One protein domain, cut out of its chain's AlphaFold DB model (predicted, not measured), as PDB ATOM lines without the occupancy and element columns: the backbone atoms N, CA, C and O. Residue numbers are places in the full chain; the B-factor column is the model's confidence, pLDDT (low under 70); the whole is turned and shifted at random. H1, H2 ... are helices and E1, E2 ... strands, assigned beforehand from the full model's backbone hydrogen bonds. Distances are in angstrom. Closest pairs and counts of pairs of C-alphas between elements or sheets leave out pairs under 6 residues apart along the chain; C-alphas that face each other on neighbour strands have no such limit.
ATOM      1  N   ALA A   3     271.581 233.250 388.627       90.62
ATOM      2  CA  ALA A   3     270.880 233.167 387.354       90.62
ATOM      3  C   ALA A   3     269.382 233.039 387.629       90.62
ATOM      4  O   ALA A   3     268.969 232.174 388.402       90.62
ATOM      5  N   SER A   4     268.600 233.893 386.983       92.38
ATOM      6  CA  SER A   4     267.145 233.949 387.091       92.38
ATOM      7  C   SER A   4     266.558 233.796 385.698       92.38
ATOM      8  O   SER A   4     267.042 234.424 384.766       92.38
ATOM      9  N   GLY A   5     265.540 232.964 385.531       93.62
ATOM     10  CA  GLY A   5     264.917 232.727 384.230       93.62
ATOM     11  C   GLY A   5     263.712 231.807 384.355       93.62
ATOM     12  O   GLY A   5     263.365 231.354 385.450       93.62
ATOM     13  N   LYS A   6     263.070 231.515 383.229       95.06
ATOM     14  CA  LYS A   6     261.908 230.632 383.166       95.06
ATOM     15  C   LYS A   6     262.348 229.171 383.263       95.06
ATOM     16  O   LYS A   6     263.106 228.692 382.423       95.06
ATOM     17  N   PHE A   7     261.859 228.449 384.270       95.06
ATOM     18  CA  PHE A   7     262.165 227.027 384.450       95.06
ATOM     19  C   PHE A   7     261.555 226.172 383.337       95.06
ATOM     20  O   PHE A   7     260.337 226.178 383.171       95.06
ATOM     21  N   MET A   8     262.391 225.409 382.626       95.81
ATOM     22  CA  MET A   8     261.957 224.491 381.566       95.81
ATOM     23  C   MET A   8     261.969 223.032 382.005       95.81
ATOM     24  O   MET A   8     260.977 222.325 381.839       95.81
ATOM     25  N   SER A   9     263.084 222.557 382.560       91.88
ATOM     26  CA  SER A   9     263.206 221.151 382.949       91.88
ATOM     27  C   SER A   9     264.324 220.902 383.955       91.88
ATOM     28  O   SER A   9     265.272 221.682 384.054       91.88
ATOM     29  N   LEU A  10     264.242 219.746 384.614       92.31
ATOM     30  CA  LEU A  10     265.261 219.176 385.489       92.31
ATOM     31  C   LEU A  10     265.593 217.755 385.011       92.31
ATOM     32  O   LEU A  10     264.680 216.948 384.819       92.31
ATOM     33  N   ASP A  11     266.873 217.436 384.830       88.38
ATOM     34  CA  ASP A  11     267.303 216.079 384.476       88.38
ATOM     35  C   ASP A  11     267.589 215.196 385.715       88.38
ATOM     36  O   ASP A  11     267.527 215.625 386.867       88.38
ATOM     37  N   ARG A  12     267.931 213.920 385.484       82.88
ATOM     38  CA  ARG A  12     268.242 212.954 386.559       82.88
ATOM     39  C   ARG A  12     269.557 213.232 387.294       82.88
ATOM     40  O   ARG A  12     269.776 212.676 388.369       82.88
ATOM     41  N   LEU A  13     270.445 214.022 386.701       87.56
ATOM     42  CA  LEU A  13     271.707 214.453 387.301       87.56
ATOM     43  C   LEU A  13     271.537 215.755 388.097       87.56
ATOM     44  O   LEU A  13     272.467 216.167 388.783       87.56
ATOM     45  N   GLY A  14     270.341 216.347 388.059       87.19
ATOM     46  CA  GLY A  14     270.006 217.595 388.723       87.19
ATOM     47  C   GLY A  14     270.229 218.832 387.857       87.19
ATOM     48  O   GLY A  14     270.072 219.937 388.366       87.19
ATOM     49  N   SER A  15     270.607 218.687 386.585       90.81
ATOM     50  CA  SER A  15     270.827 219.824 385.689       90.81
ATOM     51  C   SER A  15     269.514 220.550 385.426       90.81
ATOM     52  O   SER A  15     268.518 219.926 385.053       90.81
ATOM     53  N   ILE A  16     269.528 221.871 385.597       93.69
ATOM     54  CA  ILE A  16     268.371 222.743 385.399       93.69
ATOM     55  C   ILE A  16     268.530 223.472 384.070       93.69
ATOM     56  O   ILE A  16     269.573 224.072 383.806       93.69
ATOM     57  N   MET A  17     267.478 223.454 383.255       93.56
ATOM     58  CA  MET A  17     267.392 224.230 382.021       93.56
ATOM     59  C   MET A  17     266.468 225.429 382.223       93.56
ATOM     60  O   MET A  17     265.327 225.268 382.669       93.56
ATOM     61  N   LEU A  18     266.976 226.616 381.893       95.88
ATOM     62  CA  LEU A  18     266.261 227.887 381.973       95.88
ATOM     63  C   LEU A  18     266.212 228.570 380.599       95.88
ATOM     64  O   LEU A  18     267.195 228.520 379.859       95.88
ATOM     65  N   GLU A  19     265.103 229.246 380.305       95.00
ATOM     66  CA  GLU A  19     264.929 230.180 379.178       95.00
ATOM     67  C   GLU A  19     264.820 231.629 379.679       95.00
ATOM     68  O   GLU A  19     264.525 231.844 380.858       95.00
ATOM     69  N   ASP A  20     265.051 232.606 378.795       93.44
ATOM     70  CA  ASP A  20     264.970 234.049 379.090       93.44
ATOM     71  C   ASP A  20     265.746 234.422 380.367       93.44
ATOM     72  O   ASP A  20     265.206 234.938 381.348       93.44
ATOM     73  N   VAL A  21     267.029 234.061 380.386       92.62
ATOM     74  CA  VAL A  21     267.861 234.060 381.588       92.62
ATOM     75  C   VAL A  21     268.569 235.392 381.764       92.62
ATOM     76  O   VAL A  21     269.300 235.839 380.886       92.62
ATOM     77  N   VAL A  22     268.458 235.963 382.954       92.75
ATOM     78  CA  VAL A  22     269.293 237.061 383.431       92.75
ATOM     79  C   VAL A  22     270.324 236.491 384.399       92.75
ATOM     80  O   VAL A  22     269.982 235.897 385.423       92.75
ATOM     81  N   GLU A  23     271.606 236.644 384.074       90.88
ATOM     82  CA  GLU A  23     272.713 236.237 384.938       90.88
ATOM     83  C   GLU A  23     273.418 237.455 385.530       90.88
ATOM     84  O   GLU A  23     273.953 238.297 384.810       90.88
ATOM     85  N   GLN A  24     273.502 237.470 386.857       90.69
ATOM     86  CA  GLN A  24     274.220 238.456 387.650       90.69
ATOM     87  C   GLN A  24     275.537 237.869 388.175       90.69
ATOM     88  O   GLN A  24     275.597 236.770 388.753       90.69
ATOM     89  N   ARG A  25     276.630 238.613 387.992       87.50
ATOM     90  CA  ARG A  25     277.956 238.270 388.516       87.50
ATOM     91  C   ARG A  25     278.512 239.424 389.332       87.50
ATOM     92  O   ARG A  25     278.520 240.554 388.866       87.50
ATOM     93  N   TRP A  26     279.055 239.088 390.496       85.69
ATOM     94  CA  TRP A  26     279.915 239.970 391.274       85.69
ATOM     95  C   TRP A  26     281.356 239.530 391.063       85.69
ATOM     96  O   TRP A  26     281.680 238.351 391.238       85.69
ATOM     97  N   LEU A  27     282.196 240.465 390.645       81.38
ATOM     98  CA  LEU A  27     283.639 240.310 390.548       81.38
ATOM     99  C   LEU A  27     284.261 241.314 391.512       81.38
ATOM    100  O   LEU A  27     283.868 242.476 391.522       81.38
ATOM    101  N   ALA A  28     285.213 240.867 392.320       77.56
ATOM    102  CA  ALA A  28     285.967 241.737 393.206       77.56
ATOM    103  C   ALA A  28     287.446 241.627 392.845       77.56
ATOM    104  O   ALA A  28     287.979 240.520 392.744       77.56
ATOM    105  N   TYR A  29     288.087 242.770 392.632       75.12
ATOM    106  CA  TYR A  29     289.520 242.879 392.408       75.12
ATOM    107  C   TYR A  29     290.118 243.709 393.536       75.12
ATOM    108  O   TYR A  29     289.593 244.770 393.877       75.12
ATOM    109  N   HIS A  30     291.218 243.232 394.109       67.56
ATOM    110  CA  HIS A  30     292.039 244.070 394.970       67.56
ATOM    111  C   HIS A  30     292.844 245.031 394.096       67.56
ATOM    112  O   HIS A  30     293.466 244.605 393.120       67.56
ATOM    113  N   ASP A  31     292.821 246.316 394.438       64.50
ATOM    114  CA  ASP A  31     293.649 247.329 393.799       64.50
ATOM    115  C   ASP A  31     295.124 247.081 394.172       64.50
ATOM    116  O   ASP A  31     295.597 247.438 395.252       64.50
ATOM    117  N   VAL A  32     295.854 246.399 393.284       61.09
ATOM    118  CA  VAL A  32     297.275 246.042 393.474       61.09
ATOM    119  C   VAL A  32     298.189 247.281 393.385       61.09
ATOM    120  O   VAL A  32     299.388 247.181 393.626       61.09
ATOM    121  N   SER A  33     297.648 248.478 393.113       57.31
ATOM    122  CA  SER A  33     298.426 249.730 393.063       57.31
ATOM    123  C   SER A  33     299.052 250.151 394.401       57.31
ATOM    124  O   SER A  33     299.894 251.049 394.431       57.31
ATOM    125  N   THR A  34     298.701 249.486 395.506       52.69
ATOM    126  CA  THR A  34     299.293 249.723 396.832       52.69
ATOM    127  C   THR A  34     300.508 248.840 397.145       52.69
ATOM    128  O   THR A  34     301.154 249.056 398.168       52.69
ATOM    129  N   ALA A  35     300.853 247.868 396.286       53.19
ATOM    130  CA  ALA A  35     301.930 246.913 396.568       53.19
ATOM    131  C   ALA A  35     303.340 247.380 396.159       53.19
ATOM    132  O   ALA A  35     304.303 246.834 396.681       53.19
ATOM    133  N   ASP A  36     303.481 248.400 395.309       52.56
ATOM    134  CA  ASP A  36     304.786 248.974 394.945       52.56
ATOM    135  C   ASP A  36     304.649 250.475 394.661       52.56
ATOM    136  O   ASP A  36     304.492 250.910 393.525       52.56
ATOM    137  N   ASN A  37     304.686 251.294 395.711       47.94
ATOM    138  CA  ASN A  37     304.930 252.730 395.574       47.94
ATOM    139  C   ASN A  37     305.710 253.251 396.785       47.94
ATOM    140  O   ASN A  37     305.242 254.067 397.581       47.94
ATOM    141  N   LYS A  38     306.951 252.773 396.918       52.47
ATOM    142  CA  LYS A  38     308.028 253.664 397.346       52.47
ATOM    143  C   LYS A  38     308.657 254.224 396.077       52.47
ATOM    144  O   LYS A  38     309.209 253.467 395.291       52.47
ATOM    145  N   ASP A  39     308.541 255.541 395.943       49.50
ATOM    146  CA  ASP A  39     309.085 256.391 394.884       49.50
ATOM    147  C   ASP A  39     308.316 256.232 393.553       49.50
ATOM    148  O   ASP A  39     308.551 255.320 392.778       49.50
ATOM    149  N   THR A  40     307.450 257.149 393.113       44.31
ATOM    150  CA  THR A  40     307.836 258.509 392.708       44.31
ATOM    151  C   THR A  40     306.595 259.263 392.184       44.31
ATOM    152  O   THR A  40     305.930 258.789 391.277       44.31
ATOM    153  N   LYS A  41     306.370 260.476 392.712       41.94
ATOM    154  CA  LYS A  41     305.648 261.644 392.147       41.94
ATOM    155  C   LYS A  41     304.171 261.525 391.712       41.94
ATOM    156  O   LYS A  41     303.820 260.939 390.698       41.94
ATOM    157  N   SER A  42     303.366 262.286 392.460       45.97
ATOM    158  CA  SER A  42     302.051 262.845 392.123       45.97
ATOM    159  C   SER A  42     301.965 263.351 390.677       45.97
ATOM    160  O   SER A  42     302.778 264.173 390.251       45.97
ATOM    161  N   TYR A  43     300.931 262.889 389.978       42.88
ATOM    162  CA  TYR A  43     300.287 263.611 388.891       42.88
ATOM    163  C   TYR A  43     298.789 263.639 389.197       42.88
ATOM    164  O   TYR A  43     298.158 262.590 389.312       42.88
ATOM    165  N   ASP A  44     298.258 264.846 389.392       48.06
ATOM    166  CA  ASP A  44     296.824 265.112 389.333       48.06
ATOM    167  C   ASP A  44     296.363 264.839 387.899       48.06
ATOM    168  O   ASP A  44     296.808 265.521 386.974       48.06
ATOM    169  N   ASP A  45     295.483 263.860 387.710       39.41
ATOM    170  CA  ASP A  45     294.761 263.694 386.452       39.41
ATOM    171  C   ASP A  45     293.266 263.541 386.748       39.41
ATOM    172  O   ASP A  45     292.782 262.500 387.196       39.41
ATOM    173  N   ASN A  46     292.542 264.644 386.553       50.94
ATOM    174  CA  ASN A  46     291.088 264.661 386.505       50.94
ATOM    175  C   ASN A  46     290.662 263.990 385.194       50.94
ATOM    176  O   ASN A  46     290.481 264.670 384.187       50.94
ATOM    177  N   THR A  47     290.505 262.667 385.188       44.53
ATOM    178  CA  THR A  47     289.888 261.976 384.053       44.53
ATOM    179  C   THR A  47     288.408 261.764 384.330       44.53
ATOM    180  O   THR A  47     287.997 260.938 385.143       44.53
ATOM    181  N   GLU A  48     287.631 262.592 383.648       43.38
ATOM    182  CA  GLU A  48     286.181 262.604 383.589       43.38
ATOM    183  C   GLU A  48     285.621 261.249 383.127       43.38
ATOM    184  O   GLU A  48     286.259 260.504 382.385       43.38
ATOM    185  N   ASP A  49     284.411 260.967 383.609       44.69
ATOM    186  CA  ASP A  49     283.551 259.800 383.404       44.69
ATOM    187  C   ASP A  49     283.557 259.272 381.954       44.69
ATOM    188  O   ASP A  49     282.727 259.620 381.112       44.69
ATOM    189  N   ALA A  50     284.538 258.429 381.636       44.22
ATOM    190  CA  ALA A  50     284.627 257.775 380.344       44.22
ATOM    191  C   ALA A  50     283.708 256.549 380.356       44.22
ATOM    192  O   ALA A  50     284.095 255.463 380.795       44.22
ATOM    193  N   SER A  51     282.491 256.700 379.826       48.12
ATOM    194  CA  SER A  51     281.671 255.555 379.433       48.12
ATOM    195  C   SER A  51     282.410 254.798 378.320       48.12
ATOM    196  O   SER A  51     282.326 255.142 377.137       48.12
ATOM    197  N   VAL A  52     283.200 253.792 378.691       47.81
ATOM    198  CA  VAL A  52     283.945 252.978 377.731       47.81
ATOM    199  C   VAL A  52     282.960 252.050 377.024       47.81
ATOM    200  O   VAL A  52     282.645 250.956 377.490       47.81
ATOM    201  N   THR A  53     282.457 252.495 375.875       44.62
ATOM    202  CA  THR A  53     281.760 251.640 374.912       44.62
ATOM    203  C   THR A  53     282.809 250.891 374.094       44.62
ATOM    204  O   THR A  53     283.207 251.299 373.007       44.62
ATOM    205  N   ASN A  54     283.293 249.771 374.633       43.25
ATOM    206  CA  ASN A  54     284.096 248.838 373.849       43.25
ATOM    207  C   ASN A  54     283.179 248.125 372.849       43.25
ATOM    208  O   ASN A  54     282.583 247.092 373.153       43.25
ATOM    209  N   SER A  55     283.051 248.706 371.655       49.81
ATOM    210  CA  SER A  55     282.483 248.034 370.490       49.81
ATOM    211  C   SER A  55     283.496 247.014 369.973       49.81
ATOM    212  O   SER A  55     284.482 247.367 369.328       49.81
ATOM    213  N   ALA A  56     283.260 245.745 370.292       40.22
ATOM    214  CA  ALA A  56     283.838 244.620 369.578       40.22
ATOM    215  C   ALA A  56     282.687 243.706 369.149       40.22
ATOM    216  O   ALA A  56     282.023 243.080 369.977       40.22
ATOM    217  N   ASP A  57     282.441 243.686 367.841       48.62
ATOM    218  CA  ASP A  57     281.485 242.827 367.156       48.62
ATOM    219  C   ASP A  57     281.629 241.357 367.581       48.62
ATOM    220  O   ASP A  57     282.589 240.677 367.210       48.62
ATOM    221  N   ASN A  58     280.665 240.848 368.352       46.34
ATOM    222  CA  ASN A  58     279.811 239.711 367.986       46.34
ATOM    223  C   ASN A  58     279.025 239.192 369.202       46.34
ATOM    224  O   ASN A  58     279.592 238.828 370.231       46.34
ATOM    225  N   ASN A  59     277.717 239.042 368.982       41.47
ATOM    226  CA  ASN A  59     276.646 238.624 369.893       41.47
ATOM    227  C   ASN A  59     276.044 239.760 370.727       41.47
ATOM    228  O   ASN A  59     276.641 240.280 371.662       41.47
ATOM    229  N   ASN A  60     274.807 240.087 370.357       44.03
ATOM    230  CA  ASN A  60     273.899 241.090 370.903       44.03
ATOM    231  C   ASN A  60     273.501 240.793 372.366       44.03
ATOM    232  O   ASN A  60     272.343 240.516 372.668       44.03
ATOM    233  N   VAL A  61     274.477 240.768 373.272       53.62
ATOM    234  CA  VAL A  61     274.273 240.603 374.711       53.62
ATOM    235  C   VAL A  61     274.521 241.961 375.343       53.62
ATOM    236  O   VAL A  61     275.664 242.339 375.595       53.62
ATOM    237  N   GLN A  62     273.442 242.706 375.572       54.56
ATOM    238  CA  GLN A  62     273.481 243.942 376.345       54.56
ATOM    239  C   GLN A  62     273.970 243.599 377.760       54.56
ATOM    240  O   GLN A  62     273.294 242.888 378.505       54.56
ATOM    241  N   GLN A  63     275.193 244.018 378.083       56.97
ATOM    242  CA  GLN A  63     275.802 243.825 379.397       56.97
ATOM    243  C   GLN A  63     275.722 245.138 380.169       56.97
ATOM    244  O   GLN A  63     276.254 246.153 379.721       56.97
ATOM    245  N   HIS A  64     275.063 245.116 381.324       67.56
ATOM    246  CA  HIS A  64     275.030 246.252 382.242       67.56
ATOM    247  C   HIS A  64     276.080 246.047 383.330       67.56
ATOM    248  O   HIS A  64     276.176 244.962 383.904       67.56
ATOM    249  N   VAL A  65     276.893 247.069 383.591       67.12
ATOM    250  CA  VAL A  65     278.033 246.990 384.509       67.12
ATOM    251  C   VAL A  65     277.962 248.139 385.509       67.12
ATOM    252  O   VAL A  65     277.942 249.300 385.115       67.12
ATOM    253  N   HIS A  66     277.947 247.813 386.802       70.00
ATOM    254  CA  HIS A  66     278.013 248.771 387.905       70.00
ATOM    255  C   HIS A  66     279.307 248.579 388.696       70.00
ATOM    256  O   HIS A  66     279.665 247.445 389.025       70.00
ATOM    257  N   HIS A  67     279.986 249.679 389.023       67.19
ATOM    258  CA  HIS A  67     281.245 249.681 389.767       67.19
ATOM    259  C   HIS A  67     281.092 250.405 391.110       67.19
ATOM    260  O   HIS A  67     280.583 251.523 391.155       67.19
ATOM    261  N   THR A  68     281.568 249.787 392.193       67.50
ATOM    262  CA  THR A  68     281.683 250.418 393.516       67.50
ATOM    263  C   THR A  68     283.090 250.200 394.066       67.50
ATOM    264  O   THR A  68     283.562 249.063 394.119       67.50
ATOM    265  N   LYS A  69     283.757 251.284 394.480       65.06
ATOM    266  CA  LYS A  69     285.070 251.254 395.144       65.06
ATOM    267  C   LYS A  69     284.880 251.579 396.622       65.06
ATOM    268  O   LYS A  69     284.241 252.581 396.934       65.06
ATOM    269  N   ASP A  70     285.408 250.742 397.507       63.81
ATOM    270  CA  ASP A  70     285.412 251.016 398.946       63.81
ATOM    271  C   ASP A  70     286.739 251.642 399.420       63.81
ATOM    272  O   ASP A  70     287.743 251.652 398.700       63.81
ATOM    273  N   GLU A  71     286.743 252.180 400.644       65.56
ATOM    274  CA  GLU A  71     287.908 252.829 401.272       65.56
ATOM    275  C   GLU A  71     289.105 251.876 401.469       65.56
ATOM    276  O   GLU A  71     290.219 252.328 401.721       65.56
ATOM    277  N   SER A  72     288.896 250.560 401.322       65.69
ATOM    278  CA  SER A  72     289.937 249.532 401.431       65.69
ATOM    279  C   SER A  72     290.660 249.242 400.111       65.69
ATOM    280  O   SER A  72     291.584 248.429 400.079       65.69
ATOM    281  N   GLY A  73     290.258 249.898 399.016       66.50
ATOM    282  CA  GLY A  73     290.800 249.632 397.683       66.50
ATOM    283  C   GLY A  73     290.246 248.353 397.050       66.50
ATOM    284  O   GLY A  73     290.845 247.818 396.118       66.50
ATOM    285  N   LEU A  74     289.112 247.835 397.533       72.25
ATOM    286  CA  LEU A  74     288.410 246.739 396.878       72.25
ATOM    287  C   LEU A  74     287.511 247.321 395.783       72.25
ATOM    288  O   LEU A  74     286.553 248.052 396.045       72.25
ATOM    289  N   CYS A  75     287.820 246.982 394.535       75.06
ATOM    290  CA  CYS A  75     287.004 247.346 393.386       75.06
ATOM    291  C   CYS A  75     285.995 246.227 393.126       75.06
ATOM    292  O   CYS A  75     286.378 245.098 392.805       75.06
ATOM    293  N   GLN A  76     284.705 246.534 393.243       78.50
ATOM    294  CA  GLN A  76     283.624 245.585 393.001       78.50
ATOM    295  C   GLN A  76     282.893 245.930 391.708       78.50
ATOM    296  O   GLN A  76     282.537 247.079 391.457       78.50
ATOM    297  N   TRP A  77     282.654 244.907 390.896       79.75
ATOM    298  CA  TRP A  77     281.964 244.990 389.621       79.75
ATOM    299  C   TRP A  77     280.752 244.074 389.671       79.75
ATOM    300  O   TRP A  77     280.888 242.858 389.824       79.75
ATOM    301  N   THR A  78     279.567 244.655 389.526       83.38
ATOM    302  CA  THR A  78     278.330 243.902 389.326       83.38
ATOM    303  C   THR A  78     277.997 243.939 387.846       83.38
ATOM    304  O   THR A  78     277.724 245.005 387.302       83.38
ATOM    305  N   THR A  79     278.051 242.786 387.183       84.00
ATOM    306  CA  THR A  79     277.709 242.652 385.762       84.00
ATOM    307  C   THR A  79     276.418 241.868 385.608       84.00
ATOM    308  O   THR A  79     276.279 240.802 386.215       84.00
ATOM    309  N   GLU A  80     275.537 242.328 384.734       88.00
ATOM    310  CA  GLU A  80     274.322 241.629 384.335       88.00
ATOM    311  C   GLU A  80     274.373 241.292 382.845       88.00
ATOM    312  O   GLU A  80     274.798 242.115 382.033       88.00
ATOM    313  N   ARG A  81     273.954 240.076 382.483       87.06
ATOM    314  CA  ARG A  81     273.825 239.644 381.088       87.06
ATOM    315  C   ARG A  81     272.520 238.897 380.855       87.06
ATOM    316  O   ARG A  81     272.135 238.067 381.675       87.06
ATOM    317  N   SER A  82     271.910 239.136 379.700       91.00
ATOM    318  CA  SER A  82     270.739 238.392 379.229       91.00
ATOM    319  C   SER A  82     271.156 237.261 378.286       91.00
ATOM    320  O   SER A  82     271.990 237.455 377.403       91.00
ATOM    321  N   LEU A  83     270.597 236.070 378.472       89.25
ATOM    322  CA  LEU A  83     270.862 234.868 377.684       89.25
ATOM    323  C   LEU A  83     269.531 234.243 377.267       89.25
ATOM    324  O   LEU A  83     268.625 234.112 378.081       89.25
ATOM    325  N   THR A  84     269.434 233.770 376.028       91.25
ATOM    326  CA  THR A  84     268.241 233.041 375.567       91.25
ATOM    327  C   THR A  84     268.021 231.755 376.360       91.25
ATOM    328  O   THR A  84     266.890 231.410 376.686       91.25
ATOM    329  N   GLN A  85     269.103 231.050 376.690       91.00
ATOM    330  CA  GLN A  85     269.048 229.786 377.413       91.00
ATOM    331  C   GLN A  85     270.274 229.626 378.314       91.00
ATOM    332  O   GLN A  85     271.378 230.050 377.959       91.00
ATOM    333  N   ALA A  86     270.093 228.977 379.464       91.56
ATOM    334  CA  ALA A  86     271.190 228.544 380.320       91.56
ATOM    335  C   ALA A  86     270.954 227.128 380.856       91.56
ATOM    336  O   ALA A  86     269.836 226.758 381.219       91.56
ATOM    337  N   VAL A  87     272.041 226.361 380.951       90.81
ATOM    338  CA  VAL A  87     272.076 225.079 381.658       90.81
ATOM    339  C   VAL A  87     272.879 225.270 382.936       90.81
ATOM    340  O   VAL A  87     274.079 225.548 382.895       90.81
ATOM    341  N   ILE A  88     272.211 225.130 384.075       89.56
ATOM    342  CA  ILE A  88     272.851 225.131 385.388       89.56
ATOM    343  C   ILE A  88     273.157 223.677 385.721       89.56
ATOM    344  O   ILE A  88     272.247 222.874 385.930       89.56
ATOM    345  N   ILE A  89     274.447 223.337 385.739       88.88
ATOM    346  CA  ILE A  89     274.903 221.993 386.095       88.88
ATOM    347  C   ILE A  89     274.504 221.734 387.542       88.88
ATOM    348  O   ILE A  89     274.923 222.453 388.452       88.88
ATOM    349  N   GLY A  90     273.667 220.724 387.737       81.62
ATOM    350  CA  GLY A  90     273.209 220.352 389.058       81.62
ATOM    351  C   GLY A  90     274.118 219.364 389.757       81.62
ATOM    352  O   GLY A  90     275.122 218.883 389.230       81.62
ATOM    353  N   MET A  91     273.697 219.032 390.969       81.06
ATOM    354  CA  MET A  91     274.190 217.889 391.719       81.06
ATOM    355  C   MET A  91     273.086 216.839 391.760       81.06
ATOM    356  O   MET A  91     271.904 217.185 391.783       81.06
ATOM    357  N   LYS A  92     273.470 215.558 391.807       77.25
ATOM    358  CA  LYS A  92     272.521 214.442 391.849       77.25
ATOM    359  C   LYS A  92     271.495 214.661 392.965       77.25
ATOM    360  O   LYS A  92     271.842 214.630 394.145       77.25
ATOM    361  N   VAL A  93     270.238 214.856 392.580       73.00
ATOM    362  CA  VAL A  93     269.139 215.097 393.519       73.00
ATOM    363  C   VAL A  93     268.640 213.757 394.058       73.00
ATOM    364  O   VAL A  93     268.496 212.784 393.311       73.00
ATOM    365  N   ALA A  94     268.381 213.681 395.363       77.06
ATOM    366  CA  ALA A  94     267.732 212.516 395.947       77.06
ATOM    367  C   ALA A  94     266.276 212.448 395.463       77.06
ATOM    368  O   ALA A  94     265.513 213.401 395.628       77.06
ATOM    369  N   LYS A  95     265.878 211.315 394.875       77.50
ATOM    370  CA  LYS A  95     264.471 211.065 394.559       77.50
ATOM    371  C   LYS A  95     263.722 210.862 395.874       77.50
ATOM    372  O   LYS A  95     263.988 209.893 396.580       77.50
ATOM    373  N   VAL A  96     262.789 211.756 396.177       80.88
ATOM    374  CA  VAL A  96     261.847 211.600 397.288       80.88
ATOM    375  C   VAL A  96     260.463 211.402 396.691       80.88
ATOM    376  O   VAL A  96     259.999 212.225 395.907       80.88
ATOM    377  N   GLU A  97     259.824 210.287 397.027       84.06
ATOM    378  CA  GLU A  97     258.427 210.041 396.686       84.06
ATOM    379  C   GLU A  97     257.565 210.550 397.838       84.06
ATOM    380  O   GLU A  97     257.753 210.144 398.982       84.06
ATOM    381  N   ILE A  98     256.648 211.465 397.535       87.50
ATOM    382  CA  ILE A  98     255.690 212.009 398.498       87.50
ATOM    383  C   ILE A  98     254.286 211.565 398.107       87.50
ATOM    384  O   ILE A  98     253.948 211.512 396.922       87.50
ATOM    385  N   MET A  99     253.457 211.238 399.099       89.62
ATOM    386  CA  MET A  99     252.045 210.963 398.835       89.62
ATOM    387  C   MET A  99     251.301 212.265 398.528       89.62
ATOM    388  O   MET A  99     251.604 213.308 399.101       89.62
ATOM    389  N   MET A 100     250.268 212.199 397.685       85.00
ATOM    390  CA  MET A 100     249.472 213.371 397.287       85.00
ATOM    391  C   MET A 100     248.909 214.153 398.487       85.00
ATOM    392  O   MET A 100     249.036 215.370 398.534       85.00
ATOM    393  N   ARG A 101     248.426 213.451 399.523       84.62
ATOM    394  CA  ARG A 101     247.969 214.072 400.781       84.62
ATOM    395  C   ARG A 101     249.064 214.856 401.513       84.62
ATOM    396  O   ARG A 101     248.789 215.868 402.142       84.62
ATOM    397  N   GLU A 102     250.305 214.378 401.457       86.50
ATOM    398  CA  GLU A 102     251.445 215.059 402.076       86.50
ATOM    399  C   GLU A 102     251.856 216.302 401.277       86.50
ATOM    400  O   GLU A 102     252.250 217.309 401.860       86.50
ATOM    401  N   TRP A 103     251.740 216.248 399.948       84.94
ATOM    402  CA  TRP A 103     251.979 217.395 399.076       84.94
ATOM    403  C   TRP A 103     250.970 218.523 399.322       84.94
ATOM    404  O   TRP A 103     251.371 219.665 399.531       84.94
ATOM    405  N   GLU A 104     249.677 218.195 399.361       87.06
ATOM    406  CA  GLU A 104     248.593 219.157 399.602       87.06
ATOM    407  C   GLU A 104     248.766 219.877 400.949       87.06
ATOM    408  O   GLU A 104     248.757 221.106 400.999       87.06
ATOM    409  N   ALA A 105     249.075 219.135 402.017       86.81
ATOM    410  CA  ALA A 105     249.325 219.712 403.340       86.81
ATOM    411  C   ALA A 105     250.541 220.663 403.385       86.81
ATOM    412  O   ALA A 105     250.608 221.559 404.229       86.81
ATOM    413  N   ARG A 106     251.537 220.478 402.506       84.94
ATOM    414  CA  ARG A 106     252.693 221.386 402.400       84.94
ATOM    415  C   ARG A 106     252.342 222.676 401.659       84.94
ATOM    416  O   ARG A 106     252.872 223.723 402.021       84.94
ATOM    417  N   LEU A 107     251.459 222.614 400.660       79.62
ATOM    418  CA  LEU A 107     250.982 223.809 399.958       79.62
ATOM    419  C   LEU A 107     250.195 224.723 400.900       79.62
ATOM    420  O   LEU A 107     250.495 225.911 400.952       79.62
ATOM    421  N   GLU A 108     249.287 224.162 401.704       75.94
ATOM    422  CA  GLU A 108     248.480 224.930 402.669       75.94
ATOM    423  C   GLU A 108     249.346 225.674 403.696       75.94
ATOM    424  O   GLU A 108     249.110 226.848 403.971       75.94
ATOM    425  N   LYS A 109     250.418 225.037 404.186       69.69
ATOM    426  CA  LYS A 109     251.382 225.655 405.113       69.69
ATOM    427  C   LYS A 109     252.218 226.788 404.523       69.69
ATOM    428  O   LYS A 109     252.861 227.504 405.279       69.69
ATOM    429  N   THR A 110     252.293 226.903 403.200       62.28
ATOM    430  CA  THR A 110     253.117 227.928 402.535       62.28
ATOM    431  C   THR A 110     252.302 229.192 402.225       62.28
ATOM    432  O   THR A 110     252.865 230.210 401.836       62.28
TER     433      THR A 110
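AT A GLANCE: This is residues 3 to 110 of the 112 residues of the protein "Hypothetical protein" of Skeletonema marinoi (UniProt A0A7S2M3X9). Picture a narrow, twisted ribbon of sheet, built on two long strands side by side, E2 and E4, with E1 along one end of E2 and E3 along the other end of E4. From the one end a wide loop sticks out with residues 35 to 59, and from the other a tail sticks out with residues 96 to 110, ending in the small helix H1; loop and tail make much of the length. The printed part has 108 residues, with four named strands and one named helix along the chain as E1, E2, E3, E4, H1; the sheet's order is E1, E2, E4, E3, all antiparallel, and the class is mostly strand. The whole is extended, with a radius of gyration of the C-alphas of 23.1 A and spans of 75 by 34 by 27 A.

IN THESE COORDINATES: Begin at C-alpha 3, at (270.880, 233.167, 387.354), where E1 starts; it holds residues 3 to 10 and bends by 91 degrees at residue 6. E2, residues 16 to 30, runs 33.3 A and bends by 106 degrees at residue 19. Find C-alpha 63 at (275.802, 243.825, 379.397); from there E3 runs 19.7 A to residue 69. E4, residues 74 to 88, runs 29.0 A and bends by 117 degrees at residue 85. H1, residues 100 to 108, is 12.8 A long and ends at C-alpha 108, at (248.480, 224.930, 402.669).

HOW THE PARTS SIT: Look first at E1 and E2, a hairpin of antiparallel strands at 142 degrees, with N 4 and O 22 2.9 A apart, within hydrogen-bond range. The inner strands E2 and E4 are antiparallel at 164 degrees; the C-alphas of Ile 16 and Ile 88 face each other at 5.1 A, those of His 30 and Leu 74 at 4.9 A, and N 23 and O 81 are within hydrogen-bond range at 2.8 A. E3 and E4 form the other hairpin, antiparallel at 157 degrees, with N 78 and O 66 within range at 2.8 A. The edge strands E1 and E3 are apart. H1 is not on the sheet, with 0 pairs of C-alphas within 10 A, and every O i to N i+4 pair in it is within hydrogen-bond range.

THE WHOLE: The two C-alphas farthest apart, those of Lys 41 and Arg 101, are 75.3 A from each other. The printed part has no cut. The links E2 to E3, of 32 residues, and E4 to H1, of 11, are long, while E1 to E2 and E3 to E4 are tight. The mean pLDDT of the printed part is 72.5; look for values under 70 at residues 30 to 65, 67 to 73 and 109 to 110.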